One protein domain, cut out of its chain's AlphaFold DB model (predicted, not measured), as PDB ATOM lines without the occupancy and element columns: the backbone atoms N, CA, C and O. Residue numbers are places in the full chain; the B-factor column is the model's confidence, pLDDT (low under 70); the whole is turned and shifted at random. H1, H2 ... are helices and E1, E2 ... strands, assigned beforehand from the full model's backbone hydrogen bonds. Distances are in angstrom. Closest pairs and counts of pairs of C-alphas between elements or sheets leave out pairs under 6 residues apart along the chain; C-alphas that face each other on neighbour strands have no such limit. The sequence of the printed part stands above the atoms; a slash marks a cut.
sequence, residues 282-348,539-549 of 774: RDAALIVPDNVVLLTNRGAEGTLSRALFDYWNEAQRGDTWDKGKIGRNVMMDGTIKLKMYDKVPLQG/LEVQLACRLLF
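This is residues 282 to 348 and 539 to 549 of the 774 residues of a protein of Candolleomyces aberdarensis (UniProt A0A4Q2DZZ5). Picture a small body with one long arm: helix H2 packs on a little sheet of two strands, E1 and E4, near the middle, while the long strand E2, paired along its first part with E3, runs outward until residues 341 to 348 stick out alone. The arm makes the length, with spans of 59 by 27 by 24 A, and the whole is loose, with a radius of gyration of the C-alphas of 15.6 A. The 78 printed residues include H1, E1, H2, E2, E3 and E4 in chain order, of mixed class; E1 and E4 are parallel, E2 and E3 antiparallel.

Find C-alpha 282 at (38.517, 3.110, 44.685), where H1 begins and runs to 285. E1 is residues 292 to 295, and H2 is 304 to 314, 15.4 A long. From C-alpha 334 at (46.046, 18.527, 22.762), E2 runs 33.2 A to 345. E3 is 539 to 543, and E4, 546 to 549, ends at (44.543, 8.060, 38.416).

Look at E1 and E4, at 22 degrees, where N 293 and O 546 are 2.7 A apart. The closest C-alphas of H2 and E4 are Trp 312 and Leu 547, 6.8 A. Residues 330 to 331 pair antiparallel with 546 to 547 of E4. E3 runs on into E4 at 87 degrees. Between E2 and E3, N 338 and O 539 are 2.9 A apart. H1 is apart from H2 and E4. In H2 each O i to N i+4 pair is within hydrogen-bond range; H1 is too short for one.

Gly 318 and Gly 348 have the C-alphas farthest apart, 58.7 A. Residues 349 to 538 are cut out, and C-alphas 348 and 539 are 26.5 A apart. The link H2 to E2 is long. Residue 319 has pLDDT under 70.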
ATOM      1  N   ARG A 282      37.632   3.441  45.822       89.44
ATOM      2  CA  ARG A 282      38.517   3.110  44.685       89.44
ATOM      3  C   ARG A 282      37.859   2.127  43.714       89.44
ATOM      4  O   ARG A 282      37.762   2.412  42.528       89.44
ATOM      5  N   ASP A 283      37.327   1.020  44.234       88.00
ATOM      6  CA  ASP A 283      36.650  -0.016  43.447       88.00
ATOM      7  C   ASP A 283      35.426   0.542  42.696       88.00
ATOM      8  O   ASP A 283      35.150   0.133  41.572       88.00
ATOM      9  N   ALA A 284      34.686   1.479  43.301       86.62
ATOM     10  CA  ALA A 284      33.567   2.145  42.637       86.62
ATOM     11  C   ALA A 284      34.041   3.091  41.524       86.62
ATOM     12  O   ALA A 284      33.404   3.169  40.477       86.62
ATOM     13  N   ALA A 285      35.163   3.781  41.740       85.44
ATOM     14  CA  ALA A 285      35.757   4.681  40.762       85.44
ATOM     15  C   ALA A 285      36.420   3.952  39.583       85.44
ATOM     16  O   ALA A 285      36.607   4.579  38.555       85.44
ATOM     17  N   LEU A 286      36.723   2.650  39.676       82.62
ATOM     18  CA  LEU A 286      37.190   1.860  38.523       82.62
ATOM     19  C   LEU A 286      36.118   1.709  37.432       82.62
ATOM     20  O   LEU A 286      36.439   1.460  36.274       82.62
ATOM     21  N   ILE A 287      34.838   1.850  37.786       81.31
ATOM     22  CA  ILE A 287      33.715   1.717  36.854       81.31
ATOM     23  C   ILE A 287      33.408   3.101  36.265       81.31
ATOM     24  O   ILE A 287      32.392   3.718  36.594       81.31
ATOM     25  N   VAL A 288      34.307   3.616  35.422       74.44
ATOM     26  CA  VAL A 288      34.104   4.897  34.724       74.44
ATOM     27  C   VAL A 288      33.562   4.642  33.315       74.44
ATOM     28  O   VAL A 288      34.170   3.875  32.572       74.44
ATOM     29  N   PRO A 289      32.432   5.256  32.922       71.00
ATOM     30  CA  PRO A 289      31.971   5.218  31.538       71.00
ATOM     31  C   PRO A 289      32.859   6.090  30.628       71.00
ATOM     32  O   PRO A 289      33.531   7.009  31.095       71.00
ATOM     33  N   ASP A 290      32.773   5.851  29.317       78.88
ATOM     34  CA  ASP A 290      33.478   6.566  28.237       78.88
ATOM     35  C   ASP A 290      34.978   6.227  28.078       78.88
ATOM     36  O   ASP A 290      35.533   5.368  28.759       78.88
ATOM     37  N   ASN A 291      35.637   6.896  27.124       83.75
ATOM     38  CA  ASN A 291      37.050   6.704  26.794       83.75
ATOM     39  C   ASN A 291      37.952   7.373  27.849       83.75
ATOM     40  O   ASN A 291      38.263   8.566  27.755       83.75
ATOM     41  N   VAL A 292      38.361   6.602  28.858       88.75
ATOM     42  CA  VAL A 292      39.214   7.053  29.965       88.75
ATOM     43  C   VAL A 292      40.490   6.211  30.011       88.75
ATOM     44  O   VAL A 292      40.427   4.991  30.127       88.75
ATOM     45  N   VAL A 293      41.646   6.866  29.963       90.56
ATOM     46  CA  VAL A 293      42.940   6.294  30.334       90.56
ATOM     47  C   VAL A 293      43.008   6.264  31.855       90.56
ATOM     48  O   VAL A 293      42.942   7.306  32.515       90.56
ATOM     49  N   LEU A 294      43.095   5.058  32.406       90.94
ATOM     50  CA  LEU A 294      43.133   4.823  33.839       90.94
ATOM     51  C   LEU A 294      44.544   4.413  34.266       90.94
ATOM     52  O   LEU A 294      45.018   3.342  33.895       90.94
ATOM     53  N   LEU A 295      45.179   5.237  35.094       92.62
ATOM     54  CA  LEU A 295      46.455   4.924  35.728       92.62
ATOM     55  C   LEU A 295      46.204   4.271  37.088       92.62
ATOM     56  O   LEU A 295      45.453   4.803  37.908       92.62
ATOM     57  N   THR A 296      46.825   3.117  37.323       91.75
ATOM     58  CA  THR A 296      46.655   2.324  38.556       91.75
ATOM     59  C   THR A 296      47.853   2.406  39.506       91.75
ATOM     60  O   THR A 296      47.735   2.071  40.684       91.75
ATOM     61  N   ASN A 297      48.987   2.894  39.010       89.94
ATOM     62  CA  ASN A 297      50.218   3.166  39.743       89.94
ATOM     63  C   ASN A 297      50.810   4.502  39.263       89.94
ATOM     64  O   ASN A 297      50.324   5.093  38.295       89.94
ATOM     65  N   ARG A 298      51.825   5.007  39.968       87.62
ATOM     66  CA  ARG A 298      52.500   6.254  39.570       87.62
ATOM     67  C   ARG A 298      53.428   6.094  38.365       87.62
ATOM     68  O   ARG A 298      53.783   7.099  37.766       87.62
ATOM     69  N   GLY A 299      53.816   4.866  38.017       84.75
ATOM     70  CA  GLY A 299      54.869   4.597  37.036       84.75
ATOM     71  C   GLY A 299      56.273   4.943  37.555       84.75
ATOM     72  O   GLY A 299      56.434   5.751  38.480       84.75
ATOM     73  N   ALA A 300      57.288   4.315  36.962       80.38
ATOM     74  CA  ALA A 300      58.689   4.624  37.238       80.38
ATOM     75  C   ALA A 300      59.072   5.991  36.648       80.38
ATOM     76  O   ALA A 300      58.474   6.463  35.678       80.38
ATOM     77  N   GLU A 301      60.052   6.657  37.251       78.25
ATOM     78  CA  GLU A 301      60.539   7.947  36.758       78.25
ATOM     79  C   GLU A 301      61.166   7.802  35.369       78.25
ATOM     80  O   GLU A 301      61.949   6.888  35.139       78.25
ATOM     81  N   GLY A 302      60.822   8.708  34.451       76.81
ATOM     82  CA  GLY A 302      61.248   8.616  33.051       76.81
ATOM     83  C   GLY A 302      60.327   7.782  32.154       76.81
ATOM     84  O   GLY A 302      60.648   7.603  30.988       76.81
ATOM     85  N   THR A 303      59.178   7.310  32.652       84.19
ATOM     86  CA  THR A 303      58.167   6.621  31.828       84.19
ATOM     87  C   THR A 303      57.036   7.549  31.384       84.19
ATOM     88  O   THR A 303      56.664   8.495  32.092       84.19
ATOM     89  N   LEU A 304      56.379   7.207  30.270       86.06
ATOM     90  CA  LEU A 304      55.131   7.849  29.843       86.06
ATOM     91  C   LEU A 304      54.042   7.775  30.926       86.06
ATOM     92  O   LEU A 304      53.307   8.740  31.138       86.06
ATOM     93  N   SER A 305      53.940   6.650  31.644       88.75
ATOM     94  CA  SER A 305      52.981   6.495  32.744       88.75
ATOM     95  C   SER A 305      53.212   7.521  33.850       88.75
ATOM     96  O   SER A 305      52.243   8.102  34.344       88.75
ATOM     97  N   ARG A 306      54.478   7.796  34.193       89.31
ATOM     98  CA  ARG A 306      54.818   8.823  35.179       89.31
ATOM     99  C   ARG A 306      54.526  10.227  34.675       89.31
ATOM    100  O   ARG A 306      53.914  11.000  35.403       89.31
ATOM    101  N   ALA A 307      54.855  10.524  33.421       89.19
ATOM    102  CA  ALA A 307      54.530  11.809  32.807       89.19
ATOM    103  C   ALA A 307      53.013  12.087  32.791       89.19
ATOM    104  O   ALA A 307      52.572  13.182  33.143       89.19
ATOM    105  N   LEU A 308      52.198  11.081  32.449       91.12
ATOM    106  CA  LEU A 308      50.737  11.173  32.516       91.12
ATOM    107  C   LEU A 308      50.250  11.370  33.957       91.12
ATOM    108  O   LEU A 308      49.351  12.176  34.203       91.12
ATOM    109  N   PHE A 309      50.825  10.647  34.920       91.94
ATOM    110  CA  PHE A 309      50.481  10.812  36.330       91.94
ATOM    111  C   PHE A 309      50.786  12.230  36.827       91.94
ATOM    112  O   PHE A 309      49.922  12.838  37.460       91.94
ATOM    113  N   ASP A 310      51.967  12.765  36.517       90.94
ATOM    114  CA  ASP A 310      52.380  14.105  36.935       90.94
ATOM    115  C   ASP A 310      51.462  15.171  36.310       90.94
ATOM    116  O   ASP A 310      50.901  15.992  37.039       90.94
ATOM    117  N   TYR A 311      51.165  15.063  35.007       89.88
ATOM    118  CA  TYR A 311      50.186  15.919  34.321       89.88
ATOM    119  C   TYR A 311      48.802  15.873  34.992       89.88
ATOM    120  O   TYR A 311      48.181  16.903  35.276       89.88
ATOM    121  N   TRP A 312      48.308  14.669  35.299       92.06
ATOM    122  CA  TRP A 312      47.037  14.502  36.001       92.06
ATOM    123  C   TRP A 312      47.068  15.112  37.405       92.06
ATOM    124  O   TRP A 312      46.084  15.732  37.819       92.06
ATOM    125  N   ASN A 313      48.165  14.929  38.140       91.25
ATOM    126  CA  ASN A 313      48.327  15.363  39.524       91.25
ATOM    127  C   ASN A 313      48.396  16.896  39.631       91.25
ATOM    128  O   ASN A 313      47.747  17.478  40.502       91.25
ATOM    129  N   GLU A 314      49.100  17.559  38.713       90.19
ATOM    130  CA  GLU A 314      49.191  19.024  38.636       90.19
ATOM    131  C   GLU A 314      47.847  19.689  38.313       90.19
ATOM    132  O   GLU A 314      47.525  20.761  38.834       90.19
ATOM    133  N   ALA A 315      47.005  19.028  37.515       89.88
ATOM    134  CA  ALA A 315      45.667  19.515  37.188       89.88
ATOM    135  C   ALA A 315      44.675  19.460  38.378       89.88
ATOM    136  O   ALA A 315      43.580  20.039  38.306       89.88
ATOM    137  N   GLN A 316      45.017  18.792  39.489       89.38
ATOM    138  CA  GLN A 316      44.114  18.633  40.632       89.38
ATOM    139  C   GLN A 316      44.003  19.910  41.483       89.38
ATOM    140  O   GLN A 316      44.974  20.448  42.010       89.38
ATOM    141  N   ARG A 317      42.767  20.366  41.733       78.56
ATOM    142  CA  ARG A 317      42.479  21.511  42.621       78.56
ATOM    143  C   ARG A 317      42.056  21.038  44.013       78.56
ATOM    144  O   ARG A 317      40.870  20.862  44.281       78.56
ATOM    145  N   GLY A 318      43.024  20.838  44.908       73.69
ATOM    146  CA  GLY A 318      42.812  20.584  46.345       73.69
ATOM    147  C   GLY A 318      42.391  19.156  46.734       73.69
ATOM    148  O   GLY A 318      42.764  18.698  47.816       73.69
ATOM    149  N   ASP A 319      41.684  18.430  45.865       69.69
ATOM    150  CA  ASP A 319      41.363  17.001  46.022       69.69
ATOM    151  C   ASP A 319      42.537  16.130  45.536       69.69
ATOM    152  O   ASP A 319      42.469  15.462  44.510       69.69
ATOM    153  N   THR A 320      43.644  16.198  46.272       81.38
ATOM    154  CA  THR A 320      44.894  15.484  45.963       81.38
ATOM    155  C   THR A 320      44.812  14.020  46.405       81.38
ATOM    156  O   THR A 320      44.210  13.701  47.438       81.38
ATOM    157  N   TRP A 321      45.366  13.121  45.587       86.44
ATOM    158  CA  TRP A 321      45.248  11.666  45.759       86.44
ATOM    159  C   TRP A 321      45.910  11.160  47.048       86.44
ATOM    160  O   TRP A 321      45.427  10.220  47.677       86.44
ATOM    161  N   ASP A 322      46.970  11.842  47.477       86.25
ATOM    162  CA  ASP A 322      47.758  11.579  48.678       86.25
ATOM    163  C   ASP A 322      47.058  12.013  49.980       86.25
ATOM    164  O   ASP A 322      47.575  11.782  51.072       86.25
ATOM    165  N   LYS A 323      45.857  12.604  49.908       87.00
ATOM    166  CA  LYS A 323      45.062  13.036  51.078       87.00
ATOM    167  C   LYS A 323      43.823  12.177  51.327       87.00
ATOM    168  O   LYS A 323      42.882  12.620  51.990       87.00
ATOM    169  N   GLY A 324      43.812  10.941  50.829       84.88
ATOM    170  CA  GLY A 324      42.738   9.973  51.068       84.88
ATOM    171  C   GLY A 324      41.470  10.259  50.270       84.88
ATOM    172  O   GLY A 324      40.385   9.821  50.666       84.88
ATOM    173  N   LYS A 325      41.597  11.018  49.179       86.75
ATOM    174  CA  LYS A 325      40.527  11.307  48.226       86.75
ATOM    175  C   LYS A 325      40.885  10.768  46.848       86.75
ATOM    176  O   LYS A 325      42.052  10.592  46.522       86.75
ATOM    177  N   ILE A 326      39.859  10.517  46.045       86.31
ATOM    178  CA  ILE A 326      40.018  10.198  44.628       86.31
ATOM    179  C   ILE A 326      40.008  11.533  43.888       86.31
ATOM    180  O   ILE A 326      39.130  12.365  44.140       86.31
ATOM    181  N   GLY A 327      41.012  11.757  43.042       85.94
ATOM    182  CA  GLY A 327      41.078  12.964  42.224       85.94
ATOM    183  C   GLY A 327      40.000  12.971  41.137       85.94
ATOM    184  O   GLY A 327      39.171  12.066  41.031       85.94
ATOM    185  N   ARG A 328      39.983  14.027  40.331       88.31
ATOM    186  CA  ARG A 328      38.986  14.226  39.274       88.31
ATOM    187  C   ARG A 328      39.541  13.803  37.923       88.31
ATOM    188  O   ARG A 328      40.747  13.868  37.690       88.31
ATOM    189  N   ASN A 329      38.645  13.426  37.017       88.44
ATOM    190  CA  ASN A 329      39.004  13.177  35.627       88.44
ATOM    191  C   ASN A 329      39.474  14.480  34.975       88.44
ATOM    192  O   ASN A 329      38.823  15.520  35.112       88.44
ATOM    193  N   VAL A 330      40.569  14.389  34.233       90.31
ATOM    194  CA  VAL A 330      41.139  15.483  33.445       90.31
ATOM    195  C   VAL A 330      40.876  15.170  31.977       90.31
ATOM    196  O   VAL A 330      41.087  14.041  31.545       90.31
ATOM    197  N   MET A 331      40.341  16.119  31.214       89.00
ATOM    198  CA  MET A 331      40.272  15.966  29.757       89.00
ATOM    199  C   MET A 331      41.673  16.188  29.200       89.00
ATOM    200  O   MET A 331      42.299  17.172  29.568       89.00
ATOM    201  N   MET A 332      42.142  15.292  28.337       88.06
ATOM    202  CA  MET A 332      43.372  15.517  27.590       88.06
ATOM    203  C   MET A 332      43.003  16.140  26.245       88.06
ATOM    204  O   MET A 332      42.556  15.436  25.339       88.06
ATOM    205  N   ASP A 333      43.117  17.461  26.148       83.06
ATOM    206  CA  ASP A 333      42.911  18.242  24.933       83.06
ATOM    207  C   ASP A 333      44.252  18.768  24.408       83.06
ATOM    208  O   ASP A 333      44.825  19.718  24.927       83.06
ATOM    209  N   GLY A 334      44.776  18.126  23.365       84.25
ATOM    210  CA  GLY A 334      46.046  18.527  22.762       84.25
ATOM    211  C   GLY A 334      46.652  17.447  21.879       84.25
ATOM    212  O   GLY A 334      46.093  16.361  21.734       84.25
ATOM    213  N   THR A 335      47.793  17.762  21.284       85.31
ATOM    214  CA  THR A 335      48.643  16.810  20.570       85.31
ATOM    215  C   THR A 335      49.853  16.477  21.426       85.31
ATOM    216  O   THR A 335      50.482  17.374  21.981       85.31
ATOM    217  N   ILE A 336      50.189  15.192  21.517       88.00
ATOM    218  CA  ILE A 336      51.465  14.740  22.079       88.00
ATOM    219  C   ILE A 336      52.301  14.096  20.986       88.00
ATOM    220  O   ILE A 336      51.765  13.444  20.090       88.00
ATOM    221  N   LYS A 337      53.616  14.271  21.072       85.12
ATOM    222  CA  LYS A 337      54.576  13.544  20.244       85.12
ATOM    223  C   LYS A 337      54.964  12.273  20.982       85.12
ATOM    224  O   LYS A 337      55.438  12.349  22.113       85.12
ATOM    225  N   LEU A 338      54.727  11.126  20.361       84.81
ATOM    226  CA  LEU A 338      55.129   9.822  20.877       84.81
ATOM    227  C   LEU A 338      56.126   9.181  19.922       84.81
ATOM    228  O   LEU A 338      55.993   9.306  18.703       84.81
ATOM    229  N   LYS A 339      57.099   8.473  20.486       82.56
ATOM    230  CA  LYS A 339      57.986   7.586  19.739       82.56
ATOM    231  C   LYS A 339      57.314   6.221  19.659       82.56
ATOM    232  O   LYS A 339      56.924   5.665  20.679       82.56
ATOM    233  N   MET A 340      57.114   5.727  18.446       82.88
ATOM    234  CA  MET A 340      56.523   4.419  18.178       82.88
ATOM    235  C   MET A 340      57.562   3.538  17.495       82.88
ATOM    236  O   MET A 340      58.225   3.976  16.553       82.88
ATOM    237  N   TYR A 341      57.683   2.296  17.955       82.19
ATOM    238  CA  TYR A 341      58.569   1.301  17.363       82.19
ATOM    239  C   TYR A 341      57.746   0.313  16.537       82.19
ATOM    240  O   TYR A 341      56.969  -0.471  17.080       82.19
ATOM    241  N   ASP A 342      57.939   0.329  15.219       82.06
ATOM    242  CA  ASP A 342      57.250  -0.581  14.303       82.06
ATOM    243  C   ASP A 342      58.168  -1.740  13.901       82.06
ATOM    244  O   ASP A 342      59.267  -1.523  13.385       82.06
ATOM    245  N   LYS A 343      57.704  -2.983  14.092       83.50
ATOM    246  CA  LYS A 343      58.405  -4.201  13.649       83.50
ATOM    247  C   LYS A 343      58.274  -4.343  12.129       83.50
ATOM    248  O   LYS A 343      57.193  -4.628  11.612       83.50
ATOM    249  N   VAL A 344      59.376  -4.164  11.403       84.44
ATOM    250  CA  VAL A 344      59.448  -4.241   9.936       84.44
ATOM    251  C   VAL A 344      60.372  -5.396   9.522       84.44
ATOM    252  O   VAL A 344      61.495  -5.478  10.021       84.44
ATOM    253  N   PRO A 345      59.957  -6.296   8.608       83.56
ATOM    254  CA  PRO A 345      60.820  -7.378   8.131       83.56
ATOM    255  C   PRO A 345      62.068  -6.827   7.427       83.56
ATOM    256  O   PRO A 345      61.987  -5.845   6.683       83.56
ATOM    257  N   LEU A 346      63.216  -7.473   7.633       81.81
ATOM    258  CA  LEU A 346      64.467  -7.154   6.950       81.81
ATOM    259  C   LEU A 346      64.310  -7.394   5.443       81.81
ATOM    260  O   LEU A 346      63.764  -8.410   5.009       81.81
ATOM    261  N   GLN A 347      64.804  -6.464   4.626       81.94
ATOM    262  CA  GLN A 347      64.721  -6.542   3.165       81.94
ATOM    263  C   GLN A 347      66.079  -6.252   2.514       81.94
ATOM    264  O   GLN A 347      66.864  -5.439   3.002       81.94
ATOM    265  N   GLY A 348      66.352  -6.904   1.378       82.62
ATOM    266  CA  GLY A 348      67.553  -6.663   0.569       82.62
ATOM    267  C   GLY A 348      68.860  -7.028   1.282       82.62
ATOM    268  O   GLY A 348      68.993  -8.124   1.820       82.62
ATOM    269  N   LEU A 539      55.328  10.169  16.070       88.50
ATOM    270  CA  LEU A 539      53.912  10.245  15.742       88.50
ATOM    271  C   LEU A 539      53.233  11.313  16.601       88.50
ATOM    272  O   LEU A 539      53.282  11.279  17.831       88.50
ATOM    273  N   GLU A 540      52.583  12.273  15.945       89.19
ATOM    274  CA  GLU A 540      51.748  13.271  16.613       89.19
ATOM    275  C   GLU A 540      50.351  12.695  16.848       89.19
ATOM    276  O   GLU A 540      49.558  12.510  15.923       89.19
ATOM    277  N   VAL A 541      50.043  12.399  18.110       89.12
ATOM    278  CA  VAL A 541      48.770  11.809  18.522       89.12
ATOM    279  C   VAL A 541      47.867  12.895  19.091       89.12
ATOM    280  O   VAL A 541      48.166  13.504  20.117       89.12
ATOM    281  N   GLN A 542      46.722  13.112  18.441       89.31
ATOM    282  CA  GLN A 542      45.660  13.964  18.970       89.31
ATOM    283  C   GLN A 542      44.939  13.240  20.111       89.31
ATOM    284  O   GLN A 542      44.269  12.226  19.909       89.31
ATOM    285  N   LEU A 543      45.032  13.802  21.309       89.00
ATOM    286  CA  LEU A 543      44.360  13.301  22.492       89.00
ATOM    287  C   LEU A 543      42.905  13.785  22.510       89.00
ATOM    288  O   LEU A 543      42.607  14.957  22.271       89.00
ATOM    289  N   ALA A 544      41.999  12.839  22.758       87.62
ATOM    290  CA  ALA A 544      40.561  13.062  22.938       87.62
ATOM    291  C   ALA A 544      39.990  12.189  24.074       87.62
ATOM    292  O   ALA A 544      38.786  11.927  24.142       87.62
ATOM    293  N   CYS A 545      40.865  11.687  24.946       89.69
ATOM    294  CA  CYS A 545      40.517  10.828  26.068       89.69
ATOM    295  C   CYS A 545      40.487  11.619  27.380       89.69
ATOM    296  O   CYS A 545      40.971  12.747  27.491       89.69
ATOM    297  N   ARG A 546      39.887  11.011  28.399       91.25
ATOM    298  CA  ARG A 546      40.005  11.475  29.782       91.25
ATOM    299  C   ARG A 546      41.133  10.732  30.470       91.25
ATOM    300  O   ARG A 546      41.344   9.565  30.181       91.25
ATOM    301  N   LEU A 547      41.780  11.371  31.426       91.75
ATOM    302  CA  LEU A 547      42.808  10.786  32.266       91.75
ATOM    303  C   LEU A 547      42.326  10.752  33.715       91.75
ATOM    304  O   LEU A 547      41.811  11.748  34.238       91.75
ATOM    305  N   LEU A 548      42.471   9.598  34.355       92.00
ATOM    306  CA  LEU A 548      42.165   9.406  35.765       92.00
ATOM    307  C   LEU A 548      43.224   8.514  36.404       92.00
ATOM    308  O   LEU A 548      43.550   7.459  35.872       92.00
ATOM    309  N   PHE A 549      43.705   8.905  37.578       92.94
ATOM    310  CA  PHE A 549      44.543   8.060  38.416       92.94
ATOM    311  C   PHE A 549      43.747   7.522  39.607       92.94
ATOM    312  O   PHE A 549      43.058   8.267  40.313       92.94
TER     313      PHE A 549